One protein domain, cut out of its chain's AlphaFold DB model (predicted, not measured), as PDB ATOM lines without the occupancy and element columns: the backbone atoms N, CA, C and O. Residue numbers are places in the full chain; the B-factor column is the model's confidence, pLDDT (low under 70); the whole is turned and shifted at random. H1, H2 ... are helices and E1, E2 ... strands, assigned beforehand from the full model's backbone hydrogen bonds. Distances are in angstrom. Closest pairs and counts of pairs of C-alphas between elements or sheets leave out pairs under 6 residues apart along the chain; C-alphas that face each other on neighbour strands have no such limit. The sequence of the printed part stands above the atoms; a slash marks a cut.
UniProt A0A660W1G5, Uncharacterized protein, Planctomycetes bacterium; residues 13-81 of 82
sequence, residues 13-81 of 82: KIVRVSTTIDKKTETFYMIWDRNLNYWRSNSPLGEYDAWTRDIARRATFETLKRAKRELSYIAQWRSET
ATOM      1  N   LYS A  13     -11.590   4.192 -40.795       89.25
ATOM      2  CA  LYS A  13     -10.156   3.924 -40.746       89.25
ATOM      3  C   LYS A  13      -9.542   4.355 -39.438       89.25
ATOM      4  O   LYS A  13      -9.806   5.442 -38.935       89.25
ATOM      5  N   ILE A  14      -8.635   3.517 -38.943       92.38
ATOM      6  CA  ILE A  14      -7.757   3.889 -37.842       92.38
ATOM      7  C   ILE A  14      -6.653   4.792 -38.397       92.38
ATOM      8  O   ILE A  14      -5.862   4.377 -39.243       92.38
ATOM      9  N   VAL A  15      -6.590   6.017 -37.895       93.50
ATOM     10  CA  VAL A  15      -5.555   7.001 -38.205       93.50
ATOM     11  C   VAL A  15      -4.588   7.057 -37.031       93.50
ATOM     12  O   VAL A  15      -5.006   7.264 -35.895       93.50
ATOM     13  N   ARG A  16      -3.294   6.863 -37.296       94.06
ATOM     14  CA  ARG A  16      -2.234   7.070 -36.304       94.06
ATOM     15  C   ARG A  16      -1.816   8.535 -36.332       94.06
ATOM     16  O   ARG A  16      -1.450   9.042 -37.389       94.06
ATOM     17  N   VAL A  17      -1.826   9.180 -35.175       92.38
ATOM     18  CA  VAL A  17      -1.383  10.559 -34.988       92.38
ATOM     19  C   VAL A  17      -0.191  10.548 -34.045       92.38
ATOM     20  O   VAL A  17      -0.237   9.937 -32.979       92.38
ATOM     21  N   SER A  18       0.882  11.211 -34.456       92.38
ATOM     22  CA  SER A  18       2.052  11.446 -33.620       92.38
ATOM     23  C   SER A  18       2.172  12.946 -33.411       92.38
ATOM     24  O   SER A  18       2.292  13.686 -34.385       92.38
ATOM     25  N   THR A  19       2.122  13.388 -32.160       87.81
ATOM     26  CA  THR A  19       2.358  14.781 -31.781       87.81
ATOM     27  C   THR A  19       3.620  14.865 -30.938       87.81
ATOM     28  O   THR A  19       3.897  13.967 -30.142       87.81
ATOM     29  N   THR A  20       4.405  15.920 -31.120       89.94
ATOM     30  CA  THR A  20       5.598  16.173 -30.313       89.94
ATOM     31  C   THR A  20       5.355  17.427 -29.489       89.94
ATOM     32  O   THR A  20       5.214  18.511 -30.047       89.94
ATOM     33  N   ILE A  21       5.310  17.272 -28.166       82.56
ATOM     34  CA  ILE A  21       5.148  18.363 -27.198       82.56
ATOM     35  C   ILE A  21       6.350  18.302 -26.252       82.56
ATOM     36  O   ILE A  21       6.667  17.236 -25.729       82.56
ATOM     37  N   ASP A  22       7.070  19.414 -26.090       79.00
ATOM     38  CA  ASP A  22       8.213  19.551 -25.169       79.00
ATOM     39  C   ASP A  22       9.238  18.402 -25.236       79.00
ATOM     40  O   ASP A  22       9.666  17.846 -24.227       79.00
ATOM     41  N   LYS A  23       9.651  18.040 -26.460       86.88
ATOM     42  CA  LYS A  23      10.601  16.944 -26.769       86.88
ATOM     43  C   LYS A  23      10.091  15.528 -26.459       86.88
ATOM     44  O   LYS A  23      10.829  14.566 -26.667       86.88
ATOM     45  N   LYS A  24       8.836  15.371 -26.034       86.94
ATOM     46  CA  LYS A  24       8.168  14.077 -25.879       86.94
ATOM     47  C   LYS A  24       7.242  13.837 -27.072       86.94
ATOM     48  O   LYS A  24       6.373  14.650 -27.371       86.94
ATOM     49  N   THR A  25       7.432  12.717 -27.762       88.69
ATOM     50  CA  THR A  25       6.531  12.297 -28.843       88.69
ATOM     51  C   THR A  25       5.460  11.380 -28.283       88.69
ATOM     52  O   THR A  25       5.756  10.280 -27.816       88.69
ATOM     53  N   GLU A  26       4.211  11.820 -28.356       90.06
ATOM     54  CA  GLU A  26       3.047  11.023 -28.004       90.06
ATOM     55  C   GLU A  26       2.388  10.501 -29.278       90.06
ATOM     56  O   GLU A  26       2.174  11.229 -30.247       90.06
ATOM     57  N   THR A  27       2.115   9.198 -29.303       92.19
ATOM     58  CA  THR A  27       1.395   8.544 -30.396       92.19
ATOM     59  C   THR A  27       0.036   8.109 -29.883       92.19
ATOM     60  O   THR A  27      -0.046   7.390 -28.891       92.19
ATOM     61  N   PHE A  28      -1.012   8.471 -30.605       94.44
ATOM     62  CA  PHE A  28      -2.363   7.984 -30.374       94.44
ATOM     63  C   PHE A  28      -3.029   7.619 -31.699       94.44
ATOM     64  O   PHE A  28      -2.498   7.835 -32.790       94.44
ATOM     65  N   TYR A  29      -4.192   6.998 -31.596       94.94
ATOM     66  CA  TYR A  29      -4.970   6.509 -32.716       94.94
ATOM     67  C   TYR A  29      -6.362   7.122 -32.657       94.94
ATOM     68  O   TYR A  29      -6.895   7.374 -31.581       94.94
ATOM     69  N   MET A  30      -6.958   7.353 -33.814       95.31
ATOM     70  CA  MET A  30      -8.302   7.903 -33.964       95.31
ATOM     71  C   MET A  30      -9.045   7.088 -35.014       95.31
ATOM     72  O   MET A  30      -8.407   6.411 -35.818       95.31
ATOM     73  N   ILE A  31     -10.373   7.151 -35.029       94.94
ATOM     74  CA  ILE A  31     -11.187   6.463 -36.037       94.94
ATOM     75  C   ILE A  31     -11.907   7.514 -36.876       94.94
ATOM     76  O   ILE A  31     -12.574   8.391 -36.330       94.94
ATOM     77  N   TRP A  32     -11.736   7.440 -38.192       94.25
ATOM     78  CA  TRP A  32     -12.326   8.354 -39.167       94.25
ATOM     79  C   TRP A  32     -13.283   7.600 -40.076       94.25
ATOM     80  O   TRP A  32     -12.835   6.709 -40.790       94.25
ATOM     81  N   ASP A  33     -14.556   7.982 -40.074       90.00
ATOM     82  CA  ASP A  33     -15.533   7.548 -41.070       90.00
ATOM     83  C   ASP A  33     -15.381   8.416 -42.326       90.00
ATOM     84  O   ASP A  33     -15.614   9.633 -42.311       90.00
ATOM     85  N   ARG A  34     -14.969   7.778 -43.422       86.00
ATOM     86  CA  ARG A  34     -14.748   8.436 -44.714       86.00
ATOM     87  C   ARG A  34     -16.026   8.904 -45.391       86.00
ATOM     88  O   ARG A  34     -15.994   9.950 -46.033       86.00
ATOM     89  N   ASN A  35     -17.110   8.150 -45.260       83.81
ATOM     90  CA  ASN A  35     -18.362   8.431 -45.951       83.81
ATOM     91  C   ASN A  35     -19.074   9.626 -45.331       83.81
ATOM     92  O   ASN A  35     -19.542  10.513 -46.042       83.81
ATOM     93  N   LEU A  36     -19.087   9.705 -44.002       82.94
ATOM     94  CA  LEU A  36     -19.628  10.867 -43.302       82.94
ATOM     95  C   LEU A  36     -18.654  12.055 -43.350       82.94
ATOM     96  O   LEU A  36     -19.064  13.221 -43.287       82.94
ATOM     97  N   ASN A  37     -17.355  11.771 -43.469       87.88
ATOM     98  CA  ASN A  37     -16.276  12.705 -43.174       87.88
ATOM     99  C   ASN A  37     -16.389  13.239 -41.730       87.88
ATOM    100  O   ASN A  37     -16.404  14.449 -41.478       87.88
ATOM    101  N   TYR A  38     -16.534  12.306 -40.786       93.12
ATOM    102  CA  TYR A  38     -16.615  12.549 -39.343       93.12
ATOM    103  C   TYR A  38     -15.652  11.625 -38.600       93.12
ATOM    104  O   TYR A  38     -15.274  10.553 -39.065       93.12
ATOM    105  N   TRP A  39     -15.256  12.047 -37.411       95.19
ATOM    106  CA  TRP A  39     -14.411  11.283 -36.509       95.19
ATOM    107  C   TRP A  39     -15.257  10.628 -35.438       95.19
ATOM    108  O   TRP A  39     -16.263  11.187 -35.004       95.19
ATOM    109  N   ARG A  40     -14.821   9.469 -34.963       95.56
ATOM    110  CA  ARG A  40     -15.415   8.843 -33.791       95.56
ATOM    111  C   ARG A  40     -15.284   9.788 -32.598       95.56
ATOM    112  O   ARG A  40     -14.185  10.276 -32.329       95.56
ATOM    113  N   SER A  41     -16.384  10.066 -31.909       96.12
ATOM    114  CA  SER A  41     -16.380  10.819 -30.653       96.12
ATOM    115  C   SER A  41     -16.241   9.887 -29.444       96.12
ATOM    116  O   SER A  41     -16.232   8.666 -29.590       96.12
ATOM    117  N   ASN A  42     -16.139  10.447 -28.238       92.31
ATOM    118  CA  ASN A  42     -16.202   9.658 -27.000       92.31
ATOM    119  C   ASN A  42     -17.633   9.241 -26.601       92.31
ATOM    120  O   ASN A  42     -17.802   8.515 -25.624       92.31
ATOM    121  N   SER A  43     -18.659   9.694 -27.325       93.88
ATOM    122  CA  SER A  43     -20.061   9.423 -26.993       93.88
ATOM    123  C   SER A  43     -20.460   7.991 -27.371       93.88
ATOM    124  O   SER A  43     -19.832   7.410 -28.252       93.88
ATOM    125  N   PRO A  44     -21.465   7.367 -26.742       93.12
ATOM    126  CA  PRO A  44     -21.947   6.039 -27.139       93.12
ATOM    127  C   PRO A  44     -22.383   5.972 -28.614       93.12
ATOM    128  O   PRO A  44     -22.837   6.966 -29.166       93.12
ATOM    129  N   LEU A  45     -22.278   4.798 -29.256       89.94
ATOM    130  CA  LEU A  45     -22.575   4.637 -30.695       89.94
ATOM    131  C   LEU A  45     -24.028   4.946 -31.085       89.94
ATOM    132  O   LEU A  45     -24.270   5.354 -32.214       89.94
ATOM    133  N   GLY A  46     -24.974   4.768 -30.160       87.50
ATOM    134  CA  GLY A  46     -26.390   5.066 -30.390       87.50
ATOM    135  C   GLY A  46     -26.772   6.537 -30.212       87.50
ATOM    136  O   GLY A  46     -27.916   6.892 -30.477       87.50
ATOM    137  N   GLU A  47     -25.852   7.388 -29.756       91.44
ATOM    138  CA  GLU A  47     -26.130   8.808 -29.547       91.44
ATOM    139  C   GLU A  47     -25.939   9.614 -30.833       91.44
ATOM    140  O   GLU A  47     -25.096   9.304 -31.678       91.44
ATOM    141  N   TYR A  48     -26.688  10.714 -30.956       87.38
ATOM    142  CA  TYR A  48     -26.610  11.618 -32.112       87.38
ATOM    143  C   TYR A  48     -25.187  12.147 -32.364       87.38
ATOM    144  O   TYR A  48     -24.802  12.440 -33.496       87.38
ATOM    145  N   ASP A  49     -24.390  12.268 -31.308       90.69
ATOM    146  CA  ASP A  49     -23.042  12.809 -31.340       90.69
ATOM    147  C   ASP A  49     -21.943  11.737 -31.333       90.69
ATOM    148  O   ASP A  49     -20.777  12.077 -31.117       90.69
ATOM    149  N   ALA A  50     -22.270  10.465 -31.603       92.38
ATOM    150  CA  ALA A  50     -21.308   9.363 -31.755       92.38
ATOM    151  C   ALA A  50     -20.208   9.654 -32.796       92.38
ATOM    152  O   ALA A  50     -19.084   9.139 -32.717       92.38
ATOM    153  N   TRP A  51     -20.522  10.520 -33.755       93.75
ATOM    154  CA  TRP A  51     -19.627  11.006 -34.790       93.75
ATOM    155  C   TRP A  51     -19.515  12.525 -34.690       93.75
ATOM    156  O   TRP A  51     -20.511  13.235 -34.579       93.75
ATOM    157  N   THR A  52     -18.296  13.059 -34.769       95.12
ATOM    158  CA  THR A  52     -18.034  14.499 -34.648       95.12
ATOM    159  C   THR A  52     -17.003  15.018 -35.654       95.12
ATOM    160  O   THR A  52     -16.054  14.328 -36.023       95.12
ATOM    161  N   ARG A  53     -17.152  16.273 -36.087       93.75
ATOM    162  CA  ARG A  53     -16.099  17.017 -36.808       93.75
ATOM    163  C   ARG A  53     -15.217  17.838 -35.869       93.75
ATOM    164  O   ARG A  53     -14.064  18.118 -36.211       93.75
ATOM    165  N   ASP A  54     -15.743  18.169 -34.692       93.50
ATOM    166  CA  ASP A  54     -15.062  18.941 -33.658       93.50
ATOM    167  C   ASP A  54     -13.832  18.183 -33.149       93.50
ATOM    168  O   ASP A  54     -13.939  17.035 -32.718       93.50
ATOM    169  N   ILE A  55     -12.668  18.835 -33.220       89.50
ATOM    170  CA  ILE A  55     -11.369  18.294 -32.811       89.50
ATOM    171  C   ILE A  55     -11.367  17.933 -31.323       89.50
ATOM    172  O   ILE A  55     -10.840  16.881 -30.968       89.50
ATOM    173  N   ALA A  56     -11.994  18.750 -30.473       90.38
ATOM    174  CA  ALA A  56     -11.979  18.562 -29.023       90.38
ATOM    175  C   ALA A  56     -12.800  17.346 -28.567       90.38
ATOM    176  O   ALA A  56     -12.582  16.814 -27.482       90.38
ATOM    177  N   ARG A  57     -13.742  16.890 -29.398       92.62
ATOM    178  CA  ARG A  57     -14.666  15.796 -29.068       92.62
ATOM    179  C   ARG A  57     -14.244  14.448 -29.638       92.62
ATOM    180  O   ARG A  57     -14.916  13.449 -29.381       92.62
ATOM    181  N   ARG A  58     -13.176  14.409 -30.438       94.56
ATOM    182  CA  ARG A  58     -12.720  13.175 -31.083       94.56
ATOM    183  C   ARG A  58     -12.181  12.207 -30.037       94.56
ATOM    184  O   ARG A  58     -11.398  12.589 -29.170       94.56
ATOM    185  N   ALA A  59     -12.554  10.943 -30.160       95.06
ATOM    186  CA  ALA A  59     -11.977   9.886 -29.356       95.06
ATOM    187  C   ALA A  59     -10.515   9.659 -29.747       95.06
ATOM    188  O   ALA A  59     -10.168   9.523 -30.926       95.06
ATOM    189  N   THR A  60      -9.666   9.576 -28.727       95.62
ATOM    190  CA  THR A  60      -8.252   9.234 -28.852       95.62
ATOM    191  C   THR A  60      -7.988   7.912 -28.154       95.62
ATOM    192  O   THR A  60      -8.308   7.731 -26.980       95.62
ATOM    193  N   PHE A  61      -7.358   6.985 -28.861       95.00
ATOM    194  CA  PHE A  61      -6.972   5.682 -28.343       95.00
ATOM    195  C   PHE A  61      -5.455   5.639 -28.179       95.00
ATOM    196  O   PHE A  61      -4.720   5.798 -29.145       95.00
ATOM    197  N   GLU A  62      -4.972   5.365 -26.972       93.12
ATOM    198  CA  GLU A  62      -3.528   5.309 -26.674       93.12
ATOM    199  C   GLU A  62      -2.814   4.153 -27.392       93.12
ATOM    200  O   GLU A  62      -1.608   4.184 -27.620       93.12
ATOM    201  N   THR A  63      -3.550   3.099 -27.756       94.62
ATOM    202  CA  THR A  63      -2.984   1.914 -28.405       94.62
ATOM    203  C   THR A  63      -3.813   1.476 -29.602       94.62
ATOM    204  O   THR A  63      -5.044   1.568 -29.609       94.62
ATOM    205  N   LEU A  64      -3.133   0.885 -30.588       92.88
ATOM    206  CA  LEU A  64      -3.776   0.305 -31.764       92.88
ATOM    207  C   LEU A  64      -4.785  -0.788 -31.384       92.88
ATOM    208  O   LEU A  64      -5.823  -0.921 -32.025       92.88
ATOM    209  N   LYS A  65      -4.509  -1.561 -30.324       94.31
ATOM    210  CA  LYS A  65      -5.415  -2.610 -29.831       94.31
ATOM    211  C   LYS A  65      -6.759  -2.028 -29.382       94.31
ATOM    212  O   LYS A  65      -7.794  -2.603 -29.707       94.31
ATOM    213  N   ARG A  66      -6.755  -0.889 -28.676       93.69
ATOM    214  CA  ARG A  66      -7.992  -0.205 -28.261       93.69
ATOM    215  C   ARG A  66      -8.760   0.336 -29.465       93.69
ATOM    216  O   ARG A  66      -9.956   0.090 -29.550       93.69
ATOM    217  N   ALA A  67      -8.072   0.959 -30.422       94.00
ATOM    218  CA  ALA A  67      -8.704   1.442 -31.653       94.00
ATOM    219  C   ALA A  67      -9.328   0.302 -32.481       94.00
ATOM    220  O   ALA A  67     -10.446   0.426 -32.962       94.00
ATOM    221  N   LYS A  68      -8.644  -0.846 -32.606       93.12
ATOM    222  CA  LYS A  68      -9.195  -2.033 -33.282       93.12
ATOM    223  C   LYS A  68     -10.427  -2.591 -32.573       93.12
ATOM    224  O   LYS A  68     -11.373  -2.979 -33.242       93.12
ATOM    225  N   ARG A  69     -10.422  -2.619 -31.237       93.75
ATOM    226  CA  ARG A  69     -11.578  -3.062 -30.451       93.75
ATOM    227  C   ARG A  69     -12.787  -2.152 -30.676       93.75
ATOM    228  O   ARG A  69     -13.874  -2.665 -30.903       93.75
ATOM    229  N   GLU A  70     -12.585  -0.835 -30.655       93.69
ATOM    230  CA  GLU A  70     -13.653   0.123 -30.968       93.69
ATOM    231  C   GLU A  70     -14.178  -0.079 -32.392       93.69
ATOM    232  O   GLU A  70     -15.384  -0.129 -32.603       93.69
ATOM    233  N   LEU A  71     -13.286  -0.278 -33.367       91.38
ATOM    234  CA  LEU A  71     -13.676  -0.551 -34.749       91.38
ATOM    235  C   LEU A  71     -14.543  -1.817 -34.871       91.38
ATOM    236  O   LEU A  71     -15.526  -1.815 -35.606       91.38
ATOM    237  N   SER A  72     -14.221  -2.878 -34.124       90.94
ATOM    238  CA  SER A  72     -15.060  -4.079 -34.051       90.94
ATOM    239  C   SER A  72     -16.434  -3.798 -33.438       90.94
ATOM    240  O   SER A  72     -17.421  -4.325 -33.941       90.94
ATOM    241  N   TYR A  73     -16.521  -2.950 -32.406       90.75
ATOM    242  CA  TYR A  73     -17.811  -2.543 -31.836       90.75
ATOM    243  C   TYR A  73     -18.647  -1.719 -32.811       90.75
ATOM    244  O   TYR A  73     -19.844  -1.956 -32.921       90.75
ATOM    245  N   ILE A  74     -18.026  -0.803 -33.558       89.81
ATOM    246  CA  ILE A  74     -18.702  -0.031 -34.608       89.81
ATOM    247  C   ILE A  74     -19.265  -0.969 -35.680       89.81
ATOM    248  O   ILE A  74     -20.437  -0.865 -36.036       89.81
ATOM    249  N   ALA A  75     -18.450  -1.912 -36.163       87.62
ATOM    250  CA  ALA A  75     -18.873  -2.879 -37.170       87.62
ATOM    251  C   ALA A  75     -20.036  -3.754 -36.674       87.62
ATOM    252  O   ALA A  75     -21.001  -3.964 -37.408       87.62
ATOM    253  N   GLN A  76     -19.975  -4.215 -35.420       88.69
ATOM    254  CA  GLN A  76     -21.067  -4.962 -34.801       88.69
ATOM    255  C   GLN A  76     -22.340  -4.111 -34.703       88.69
ATOM    256  O   GLN A  76     -23.392  -4.536 -35.172       88.69
ATOM    257  N   TRP A  77     -22.244  -2.890 -34.175       88.62
ATOM    258  CA  TRP A  77     -23.389  -1.993 -34.011       88.62
ATOM    259  C   TRP A  77     -24.091  -1.680 -35.341       88.62
ATOM    260  O   TRP A  77     -25.317  -1.742 -35.414       88.62
ATOM    261  N   ARG A  78     -23.328  -1.433 -36.416       82.94
ATOM    262  CA  ARG A  78     -23.879  -1.244 -37.773       82.94
ATOM    263  C   ARG A  78     -24.541  -2.500 -38.331       82.94
ATOM    264  O   ARG A  78     -25.471  -2.399 -39.116       82.94
ATOM    265  N   SER A  79     -24.056  -3.686 -37.968       84.56
ATOM    266  CA  SER A  79     -24.683  -4.941 -38.398       84.56
ATOM    267  C   SER A  79     -26.006  -5.223 -37.677       84.56
ATOM    268  O   SER A  79     -26.871  -5.898 -38.230       84.56
ATOM    269  N   GLU A  80     -26.165  -4.695 -36.460       82.31
ATOM    270  CA  GLU A  80     -27.367  -4.839 -35.631       82.31
ATOM    271  C   GLU A  80     -28.399  -3.725 -35.891       82.31
ATOM    272  O   GLU A  80     -29.586  -3.926 -35.636       82.31
ATOM    273  N   THR A  81     -27.965  -2.577 -36.423       65.62
ATOM    274  CA  THR A  81     -28.802  -1.395 -36.687       65.62
ATOM    275  C   THR A  81     -28.903  -1.148 -38.204       65.62
ATOM    276  O   THR A  81     -27.963  -0.585 -38.767       65.62
TER     277      THR A  81
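Overview. This is residues 13 to 81 of the 82 residues of an uncharacterized protein of Planctomycetes bacterium (UniProt A0A660W1G5). A long, twisted hairpin of two strands, E1 and E2, forms a narrow ribbon whose tip, residues 20 to 25, sticks out free, while one helix, H1, covers one face of the ribbon toward its other end. There the short strand E3 is added beside E2, and a long folded loop, residues 41 to 63, leads from E3 to H1. The printed part has 69 residues with three named strands and then one named helix, in the order E1, E2, E3, H1; the sheet runs E1, E2, E3, all antiparallel, and the class is mixed, helices and strands. The whole is compact, with a radius of gyration of the C-alphas of 12.7 A, and its outline is elongated, 45 by 24 by 19 A.

Along the chain. Find C-alpha 13 at (-10.156, 3.924, -40.746); from there E1, residues 13 to 21, runs 25.0 A. E2, residues 24 to 33, starts at C-alpha 24 at (8.168, 14.077, -25.879) and covers 28.9 A. E3, residues 38 to 40, covers 6.8 A. H1, residues 64 to 80, runs 24.5 A to C-alpha 80 at (-27.367, -4.839, -35.631).

Arrangement. Start with the sheet, a meander, each strand the antiparallel neighbour of the one before. E1 and E2 form a hairpin at 155 degrees; look for N 13 and O 32 at 2.8 A, and N 21 and O 24 at 2.9 A. E2 and E3 form a hairpin at 116 degrees, with N 40 and O 31 at 2.8 A. The pairing is staggered: E2 pairs with E1 over residues 24 to 32 and with E3 over residues 32 to 33. E1 and E3, the edge strands, are apart. The sheet is only just strongly twisted, its C-alphas lying up to 4.2 A off the best plane. H1 is on one face of it, two layers in all, a sheet and a helix, at a height over the sheet of 9.2 A. It lies over E2 and runs along the strands, at 12 degrees to E2 on the local plane; the closest C-alphas of the two are those of Tyr 29 and Ala 67, 6.4 A apart. In H1 every O i to N i+4 pair is within hydrogen-bond range.

Size, cuts and confidence. The two C-alphas farthest apart are those of Lys 23 and Glu 80, 44.7 A. The printed part has no cut. The links E1 to E2 and E2 to E3 are tight; E3 to H1 is a long link of 23 residues, and within it residues 51 to 52 pair antiparallel with residues 39 to 40 of E3. The mean pLDDT of the printed part is 90.7, and residue 81 alone is under 70.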